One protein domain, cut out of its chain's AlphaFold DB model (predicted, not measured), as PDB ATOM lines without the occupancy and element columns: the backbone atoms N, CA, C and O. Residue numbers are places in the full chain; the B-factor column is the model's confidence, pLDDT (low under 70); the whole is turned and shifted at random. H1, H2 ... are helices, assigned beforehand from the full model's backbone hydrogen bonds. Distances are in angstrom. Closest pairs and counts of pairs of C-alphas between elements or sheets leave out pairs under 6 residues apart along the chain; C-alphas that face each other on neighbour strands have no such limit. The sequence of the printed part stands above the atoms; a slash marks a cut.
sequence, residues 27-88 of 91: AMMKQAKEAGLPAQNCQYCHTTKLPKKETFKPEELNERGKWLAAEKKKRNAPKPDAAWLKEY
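Overview. This is residues 27 to 88 of the 91 residues of an uncharacterized protein of Candidatus Rokubacteria bacterium (UniProt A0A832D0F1). A small, rounded domain in which short helix H3 sits between H1 and H2, packing on both, while the long unnamed link, residues 35 to 62, loops out and returns to H2. Residues 73 to 78, of which 73 and 74 belong to H2 and the rest to the short link from H2 to H3, stick out. The 62 printed residues hold three named helices, H1, H2, H3 in chain order, and no named strand; the class is all helix, with 26 residues in named elements, under half. It is compact, radius of gyration of the C-alphas 11.1 A, spanning 25 by 25 by 19 A.

Arrangement. H1, residues 27 to 34, touches H3, residues 82 to 87, the same way at a steep tilt of 51 degrees; their closest C-alphas, Ala 32 and Ala 82, are 5.1 A apart. H2, residues 63 to 74, touches H3 with residues 64 to 68 alone, about perpendicular at 83 degrees; the closest C-alphas, Leu 68 and Leu 85, are 6.9 A apart. H1 and H2 are apart. In H1 and H2 every O i to N i+4 pair is within hydrogen-bond range; in H3 0 of 2 are, but 3 of 3 O i to N i+3 pairs.

Along the chain. H1 begins at C-alpha 27 (4.234, 12.824, -39.023). H2 is 16.1 A long. H3 ends at C-alpha 87 (-10.862, 8.024, -51.091).

Size, cuts and confidence. The farthest C-alphas, Gly 36 and Thr 55, are 29.1 A apart. The link H1 to H2 is long. The printed part has no cut, and no printed residue is under 70 in pLDDT.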
ATOM      1  N   ALA A  27       4.090  13.640 -37.824       80.81
ATOM      2  CA  ALA A  27       4.234  12.824 -39.023       80.81
ATOM      3  C   ALA A  27       2.950  12.727 -39.869       80.81
ATOM      4  O   ALA A  27       3.055  12.730 -41.089       80.81
ATOM      5  N   MET A  28       1.749  12.738 -39.277       85.69
ATOM      6  CA  MET A  28       0.494  12.663 -40.044       85.69
ATOM      7  C   MET A  28       0.257  13.906 -40.904       85.69
ATOM      8  O   MET A  28      -0.206  13.796 -42.037       85.69
ATOM      9  N   MET A  29       0.613  15.094 -40.403       86.56
ATOM     10  CA  MET A  29       0.552  16.323 -41.203       86.56
ATOM     11  C   MET A  29       1.561  16.288 -42.352       86.56
ATOM     12  O   MET A  29       1.250  16.724 -43.461       86.56
ATOM     13  N   LYS A  30       2.751  15.723 -42.114       87.38
ATOM     14  CA  LYS A  30       3.748  15.497 -43.165       87.38
ATOM     15  C   LYS A  30       3.228  14.514 -44.220       87.38
ATOM     16  O   LYS A  30       3.256  14.856 -45.395       87.38
ATOM     17  N   GLN A  31       2.673  13.372 -43.811       89.25
ATOM     18  CA  GLN A  31       2.068  12.391 -44.721       89.25
ATOM     19  C   GLN A  31       0.939  13.007 -45.548       89.25
ATOM     20  O   GLN A  31       0.853  12.766 -46.747       89.25
ATOM     21  N   ALA A  32       0.090  13.840 -44.938       91.00
ATOM     22  CA  ALA A  32      -0.970  14.525 -45.664       91.00
ATOM     23  C   ALA A  32      -0.405  15.465 -46.741       91.00
ATOM     24  O   ALA A  32      -0.865  15.439 -47.884       91.00
ATOM     25  N   LYS A  33       0.634  16.240 -46.405       91.12
ATOM     26  CA  LYS A  33       1.334  17.108 -47.360       91.12
ATOM     27  C   LYS A  33       1.989  16.306 -48.489       91.12
ATOM     28  O   LYS A  33       1.825  16.660 -49.651       91.12
ATOM     29  N   GLU A  34       2.698  15.229 -48.164       92.50
ATOM     30  CA  GLU A  34       3.357  14.345 -49.138       92.50
ATOM     31  C   GLU A  34       2.349  13.633 -50.047       92.50
ATOM     32  O   GLU A  34       2.605  13.430 -51.231       92.50
ATOM     33  N   ALA A  35       1.161  13.323 -49.528       92.12
ATOM     34  CA  ALA A  35       0.060  12.782 -50.311       92.12
ATOM     35  C   ALA A  35      -0.613  13.826 -51.224       92.12
ATOM     36  O   ALA A  35      -1.478  13.446 -52.015       92.12
ATOM     37  N   GLY A  36      -0.237  15.108 -51.144       94.12
ATOM     38  CA  GLY A  36      -0.841  16.196 -51.913       94.12
ATOM     39  C   GLY A  36      -2.201  16.650 -51.376       94.12
ATOM     40  O   GLY A  36      -3.004  17.200 -52.125       94.12
ATOM     41  N   LEU A  37      -2.491  16.399 -50.097       92.94
ATOM     42  CA  LEU A  37      -3.742  16.819 -49.470       92.94
ATOM     43  C   LEU A  37      -3.654  18.278 -49.003       92.94
ATOM     44  O   LEU A  37      -2.604  18.712 -48.526       92.94
ATOM     45  N   PRO A  38      -4.766  19.033 -49.030       92.94
ATOM     46  CA  PRO A  38      -4.795  20.444 -48.644       92.94
ATOM     47  C   PRO A  38      -4.754  20.664 -47.118       92.94
ATOM     48  O   PRO A  38      -5.202  21.700 -46.630       92.94
ATOM     49  N   ALA A  39      -4.240  19.705 -46.343       91.25
ATOM     50  CA  ALA A  39      -4.195  19.768 -44.887       91.25
ATOM     51  C   ALA A  39      -3.315  20.938 -44.415       91.25
ATOM     52  O   ALA A  39      -2.096  20.912 -44.569       91.25
ATOM     53  N   GLN A  40      -3.929  21.959 -43.812       90.25
ATOM     54  CA  GLN A  40      -3.214  23.146 -43.321       90.25
ATOM     55  C   GLN A  40      -2.800  23.025 -41.852       90.25
ATOM     56  O   GLN A  40      -1.786  23.575 -41.432       90.25
ATOM     57  N   ASN A  41      -3.602  22.333 -41.046       90.75
ATOM     58  CA  ASN A  41      -3.396  22.191 -39.611       90.75
ATOM     59  C   ASN A  41      -4.184  20.987 -39.071       90.75
ATOM     60  O   ASN A  41      -4.891  20.304 -39.816       90.75
ATOM     61  N   CYS A  42      -4.098  20.756 -37.758       90.62
ATOM     62  CA  CYS A  42      -4.763  19.637 -37.089       90.62
ATOM     63  C   CYS A  42      -6.285  19.620 -37.308       90.62
ATOM     64  O   CYS A  42      -6.880  18.543 -37.340       90.62
ATOM     65  N   GLN A  43      -6.917  20.777 -37.535       91.50
ATOM     66  CA  GLN A  43      -8.364  20.873 -37.749       91.50
ATOM     67  C   GLN A  43      -8.819  20.274 -39.087       91.50
ATOM     68  O   GLN A  43     -10.014  20.122 -39.335       91.50
ATOM     69  N   TYR A  44      -7.878  19.878 -39.949       92.25
ATOM     70  CA  TYR A  44      -8.199  19.088 -41.131       92.25
ATOM     71  C   TYR A  44      -8.886  17.762 -40.761       92.25
ATOM     72  O   TYR A  44      -9.829  17.353 -41.439       92.25
ATOM     73  N   CYS A  45      -8.499  17.134 -39.645       92.44
ATOM     74  CA  CYS A  45      -9.109  15.894 -39.139       92.44
ATOM     75  C   CYS A  45      -9.712  16.030 -37.733       92.44
ATOM     76  O   CYS A  45     -10.542  15.211 -37.339       92.44
ATOM     77  N   HIS A  46      -9.316  17.049 -36.978       91.56
ATOM     78  CA  HIS A  46      -9.784  17.292 -35.618       91.56
ATOM     79  C   HIS A  46     -10.752  18.477 -35.559       91.56
ATOM     80  O   HIS A  46     -10.789  19.321 -36.449       91.56
ATOM     81  N   THR A  47     -11.549  18.562 -34.502       92.69
ATOM     82  CA  THR A  47     -12.376  19.743 -34.212       92.69
ATOM     83  C   THR A  47     -11.626  20.756 -33.347       92.69
ATOM     84  O   THR A  47     -11.969  21.938 -33.334       92.69
ATOM     85  N   THR A  48     -10.554  20.329 -32.671       89.75
ATOM     86  CA  THR A  48      -9.711  21.173 -31.818       89.75
ATOM     87  C   THR A  48      -8.431  21.616 -32.530       89.75
ATOM     88  O   THR A  48      -7.902  20.939 -33.412       89.75
ATOM     89  N   LYS A  49      -7.919  22.797 -32.153       87.75
ATOM     90  CA  LYS A  49      -6.745  23.416 -32.796       87.75
ATOM     91  C   LYS A  49      -5.464  22.596 -32.619       87.75
ATOM     92  O   LYS A  49      -4.644  22.534 -33.532       87.75
ATOM     93  N   LEU A  50      -5.287  22.000 -31.442       86.00
ATOM     94  CA  LEU A  50      -4.125  21.192 -31.099       86.00
ATOM     95  C   LEU A  50      -4.576  20.030 -30.200       86.00
ATOM     96  O   LEU A  50      -4.654  20.207 -28.982       86.00
ATOM     97  N   PRO A  51      -4.929  18.872 -30.780       85.00
ATOM     98  CA  PRO A  51      -5.318  17.703 -30.003       85.00
ATOM     99  C   PRO A  51      -4.118  17.199 -29.196       85.00
ATOM    100  O   PRO A  51      -2.998  17.120 -29.705       85.00
ATOM    101  N   LYS A  52      -4.348  16.843 -27.932       83.94
ATOM    102  CA  LYS A  52      -3.339  16.207 -27.077       83.94
ATOM    103  C   LYS A  52      -3.582  14.711 -27.057       83.94
ATOM    104  O   LYS A  52      -4.716  14.284 -26.884       83.94
ATOM    105  N   LYS A  53      -2.529  13.915 -27.206       77.69
ATOM    106  CA  LYS A  53      -2.631  12.455 -27.292       77.69
ATOM    107  C   LYS A  53      -3.230  11.834 -26.030       77.69
ATOM    108  O   LYS A  53      -4.030  10.911 -26.119       77.69
ATOM    109  N   GLU A  54      -2.837  12.348 -24.873       81.75
ATOM    110  CA  GLU A  54      -3.192  11.846 -23.544       81.75
ATOM    111  C   GLU A  54      -4.664  12.091 -23.216       81.75
ATOM    112  O   GLU A  54      -5.265  11.343 -22.451       81.75
ATOM    113  N   THR A  55      -5.245  13.142 -23.797       83.44
ATOM    114  CA  THR A  55      -6.632  13.548 -23.550       83.44
ATOM    115  C   THR A  55      -7.500  13.449 -24.795       83.44
ATOM    116  O   THR A  55      -8.618  13.957 -24.774       83.44
ATOM    117  N   PHE A  56      -6.985  12.843 -25.868       82.94
ATOM    118  CA  PHE A  56      -7.681  12.749 -27.141       82.94
ATOM    119  C   PHE A  56      -8.956  11.935 -26.968       82.94
ATOM    120  O   PHE A  56      -8.916  10.795 -26.494       82.94
ATOM    121  N   LYS A  57     -10.072  12.500 -27.415       87.25
ATOM    122  CA  LYS A  57     -11.351  11.798 -27.453       87.25
ATOM    123  C   LYS A  57     -11.827  11.620 -28.895       87.25
ATOM    124  O   LYS A  57     -11.658  12.537 -29.701       87.25
ATOM    125  N   PRO A  58     -12.443  10.480 -29.261       86.62
ATOM    126  CA  PRO A  58     -12.980  10.271 -30.608       86.62
ATOM    127  C   PRO A  58     -13.967  11.356 -31.069       86.62
ATOM    128  O   PRO A  58     -14.082  11.608 -32.266       86.62
ATOM    129  N   GLU A  59     -14.651  12.022 -30.137       90.75
ATOM    130  CA  GLU A  59     -15.572  13.133 -30.403       90.75
ATOM    131  C   GLU A  59     -14.843  14.401 -30.883       90.75
ATOM    132  O   GLU A  59     -15.454  15.273 -31.499       90.75
ATOM    133  N   GLU A  60     -13.532  14.498 -30.649       91.06
ATOM    134  CA  GLU A  60     -12.677  15.579 -31.145       91.06
ATOM    135  C   GLU A  60     -12.223  15.358 -32.599       91.06
ATOM    136  O   GLU A  60     -11.405  16.122 -33.117       91.06
ATOM    137  N   LEU A  61     -12.722  14.317 -33.272       92.56
ATOM    138  CA  LEU A  61     -12.572  14.127 -34.712       92.56
ATOM    139  C   LEU A  61     -13.750  14.752 -35.457       92.56
ATOM    140  O   LEU A  61     -14.910  14.581 -35.084       92.56
ATOM    141  N   ASN A  62     -13.450  15.416 -36.570       93.50
ATOM    142  CA  ASN A  62     -14.472  15.749 -37.558       93.50
ATOM    143  C   ASN A  62     -14.807  14.505 -38.413       93.50
ATOM    144  O   ASN A  62     -14.215  13.438 -38.238       93.50
ATOM    145  N   GLU A  63     -15.737  14.630 -39.359       95.69
ATOM    146  CA  GLU A  63     -16.170  13.504 -40.204       95.69
ATOM    147  C   GLU A  63     -15.012  12.850 -40.981       95.69
ATOM    148  O   GLU A  63     -14.912  11.624 -41.032       95.69
ATOM    149  N   ARG A  64     -14.055  13.648 -41.470       94.69
ATOM    150  CA  ARG A  64     -12.838  13.160 -42.136       94.69
ATOM    151  C   ARG A  64     -11.954  12.340 -41.197       94.69
ATOM    152  O   ARG A  64     -11.474  11.269 -41.564       94.69
ATOM    153  N   GLY A  65     -11.731  12.834 -39.981       93.44
ATOM    154  CA  GLY A  65     -10.954  12.133 -38.961       93.44
ATOM    155  C   GLY A  65     -11.610  10.821 -38.527       93.44
ATOM    156  O   GLY A  65     -10.934   9.795 -38.418       93.44
ATOM    157  N   LYS A  66     -12.935  10.828 -38.343       94.38
ATOM    158  CA  LYS A  66     -13.720   9.624 -38.030       94.38
ATOM    159  C   LYS A  66     -13.649   8.605 -39.160       94.38
ATOM    160  O   LYS A  66     -13.414   7.427 -38.891       94.38
ATOM    161  N   TRP A  67     -13.790   9.054 -40.407       95.81
ATOM    162  CA  TRP A  67     -13.647   8.199 -41.582       95.81
ATOM    163  C   TRP A  67     -12.276   7.528 -41.611       95.81
ATOM    164  O   TRP A  67     -12.198   6.310 -41.734       95.81
ATOM    165  N   LEU A  68     -11.195   8.281 -41.388       94.19
ATOM    166  CA  LEU A  68      -9.842   7.724 -41.402       94.19
ATOM    167  C   LEU A  68      -9.619   6.696 -40.281       94.19
ATOM    168  O   LEU A  68      -8.980   5.662 -40.489       94.19
ATOM    169  N   ALA A  69     -10.170   6.949 -39.092       92.31
ATOM    170  CA  ALA A  69     -10.129   6.000 -37.983       92.31
ATOM    171  C   ALA A  69     -10.923   4.714 -38.286       92.31
ATOM    172  O   ALA A  69     -10.485   3.621 -37.917       92.31
ATOM    173  N   ALA A  70     -12.065   4.827 -38.968       94.44
ATOM    174  CA  ALA A  70     -12.846   3.683 -39.432       94.44
ATOM    175  C   ALA A  70     -12.114   2.909 -40.540       94.44
ATOM    176  O   ALA A  70     -12.047   1.682 -40.488       94.44
ATOM    177  N   GLU A  71     -11.490   3.613 -41.483       95.38
ATOM    178  CA  GLU A  71     -10.744   3.010 -42.585       95.38
ATOM    179  C   GLU A  71      -9.516   2.242 -42.075       95.38
ATOM    180  O   GLU A  71      -9.274   1.119 -42.510       95.38
ATOM    181  N   LYS A  72      -8.810   2.760 -41.057       94.00
ATOM    182  CA  LYS A  72      -7.762   2.007 -40.343       94.00
ATOM    183  C   LYS A  72      -8.275   0.654 -39.845       94.00
ATOM    184  O   LYS A  72      -7.601  -0.358 -40.033       94.00
ATOM    185  N   LYS A  73      -9.450   0.639 -39.200       94.44
ATOM    186  CA  LYS A  73     -10.063  -0.590 -38.669       94.44
ATOM    187  C   LYS A  73     -10.439  -1.547 -39.797       94.44
ATOM    188  O   LYS A  73     -10.073  -2.712 -39.736       94.44
ATOM    189  N   LYS A  74     -11.094  -1.047 -40.849       95.69
ATOM    190  CA  LYS A  74     -11.462  -1.830 -42.040       95.69
ATOM    191  C   LYS A  74     -10.243  -2.469 -42.710       95.69
ATOM    192  O   LYS A  74     -10.306  -3.619 -43.130       95.69
ATOM    193  N   ARG A  75      -9.124  -1.744 -42.771       95.12
ATOM    194  CA  ARG A  75      -7.853  -2.216 -43.340       95.12
ATOM    195  C   ARG A  75      -7.026  -3.073 -42.380       95.12
ATOM    196  O   ARG A  75      -5.974  -3.554 -42.783       95.12
ATOM    197  N   ASN A  76      -7.461  -3.254 -41.128       93.94
ATOM    198  CA  ASN A  76      -6.686  -3.898 -40.059       93.94
ATOM    199  C   ASN A  76      -5.250  -3.351 -39.949       93.94
ATOM    200  O   ASN A  76      -4.301  -4.076 -39.657       93.94
ATOM    201  N   ALA A  77      -5.081  -2.053 -40.208       90.94
ATOM    202  CA  ALA A  77      -3.768  -1.438 -40.270       90.94
ATOM    203  C   ALA A  77      -3.265  -1.061 -38.866       90.94
ATOM    204  O   ALA A  77      -4.041  -0.564 -38.040       90.94
ATOM    205  N   PRO A  78      -1.956  -1.193 -38.584       87.88
ATOM    206  CA  PRO A  78      -1.393  -0.795 -37.292       87.88
ATOM    207  C   PRO A  78      -1.518   0.721 -37.057       87.88
ATOM    208  O   PRO A  78      -1.754   1.176 -35.932       87.88
ATOM    209  N   LYS A  79      -1.436   1.507 -38.137       86.25
ATOM    210  CA  LYS A  79      -1.438   2.973 -38.157       86.25
ATOM    211  C   LYS A  79      -2.389   3.490 -39.257       86.25
ATOM    212  O   LYS A  79      -2.468   2.833 -40.293       86.25
ATOM    213  N   PRO A  80      -3.135   4.598 -39.055       88.94
ATOM    214  CA  PRO A  80      -3.835   5.249 -40.156       88.94
ATOM    215  C   PRO A  80      -2.821   5.902 -41.105       88.94
ATOM    216  O   PRO A  80      -1.766   6.353 -40.661       88.94
ATOM    217  N   ASP A  81      -3.158   5.976 -42.390       91.31
ATOM    218  CA  ASP A  81      -2.361   6.657 -43.411       91.31
ATOM    219  C   ASP A  81      -3.177   7.800 -44.017       91.31
ATOM    220  O   ASP A  81      -4.273   7.591 -44.543       91.31
ATOM    221  N   ALA A  82      -2.642   9.020 -43.947       91.69
ATOM    222  CA  ALA A  82      -3.304  10.196 -44.492       91.69
ATOM    223  C   ALA A  82      -3.594  10.049 -45.993       91.69
ATOM    224  O   ALA A  82      -4.603  10.573 -46.452       91.69
ATOM    225  N   ALA A  83      -2.781   9.306 -46.752       92.94
ATOM    226  CA  ALA A  83      -2.985   9.114 -48.185       92.94
ATOM    227  C   ALA A  83      -4.342   8.476 -48.529       92.94
ATOM    228  O   ALA A  83      -4.880   8.751 -49.603       92.94
ATOM    229  N   TRP A  84      -4.938   7.696 -47.618       95.00
ATOM    230  CA  TRP A  84      -6.269   7.112 -47.819       95.00
ATOM    231  C   TRP A  84      -7.366   8.171 -47.908       95.00
ATOM    232  O   TRP A  84      -8.395   7.925 -48.521       95.00
ATOM    233  N   LEU A  85      -7.145   9.380 -47.382       94.31
ATOM    234  CA  LEU A  85      -8.105  10.483 -47.479       94.31
ATOM    235  C   LEU A  85      -8.394  10.920 -48.923       94.31
ATOM    236  O   LEU A  85      -9.353  11.650 -49.141       94.31
ATOM    237  N   LYS A  86      -7.626  10.450 -49.914       93.50
ATOM    238  CA  LYS A  86      -7.979  10.577 -51.338       93.50
ATOM    239  C   LYS A  86      -9.270   9.834 -51.703       93.50
ATOM    240  O   LYS A  86      -9.917  10.194 -52.678       93.50
ATOM    241  N   GLU A  87      -9.637   8.816 -50.929       95.25
ATOM    242  CA  GLU A  87     -10.862   8.024 -51.091       95.25
ATOM    243  C   GLU A  87     -12.035   8.582 -50.262       95.25
ATOM    244  O   GLU A  87     -13.173   8.136 -50.410       95.25
ATOM    245  N   TYR A  88     -11.782   9.559 -49.384       94.88
ATOM    246  CA  TYR A  88     -12.824  10.195 -48.583       94.88
ATOM    247  C   TYR A  88     -13.642  11.163 -49.448       94.88
ATOM    248  O   TYR A  88     -13.139  12.190 -49.897       94.88
TER     249      TYR A  88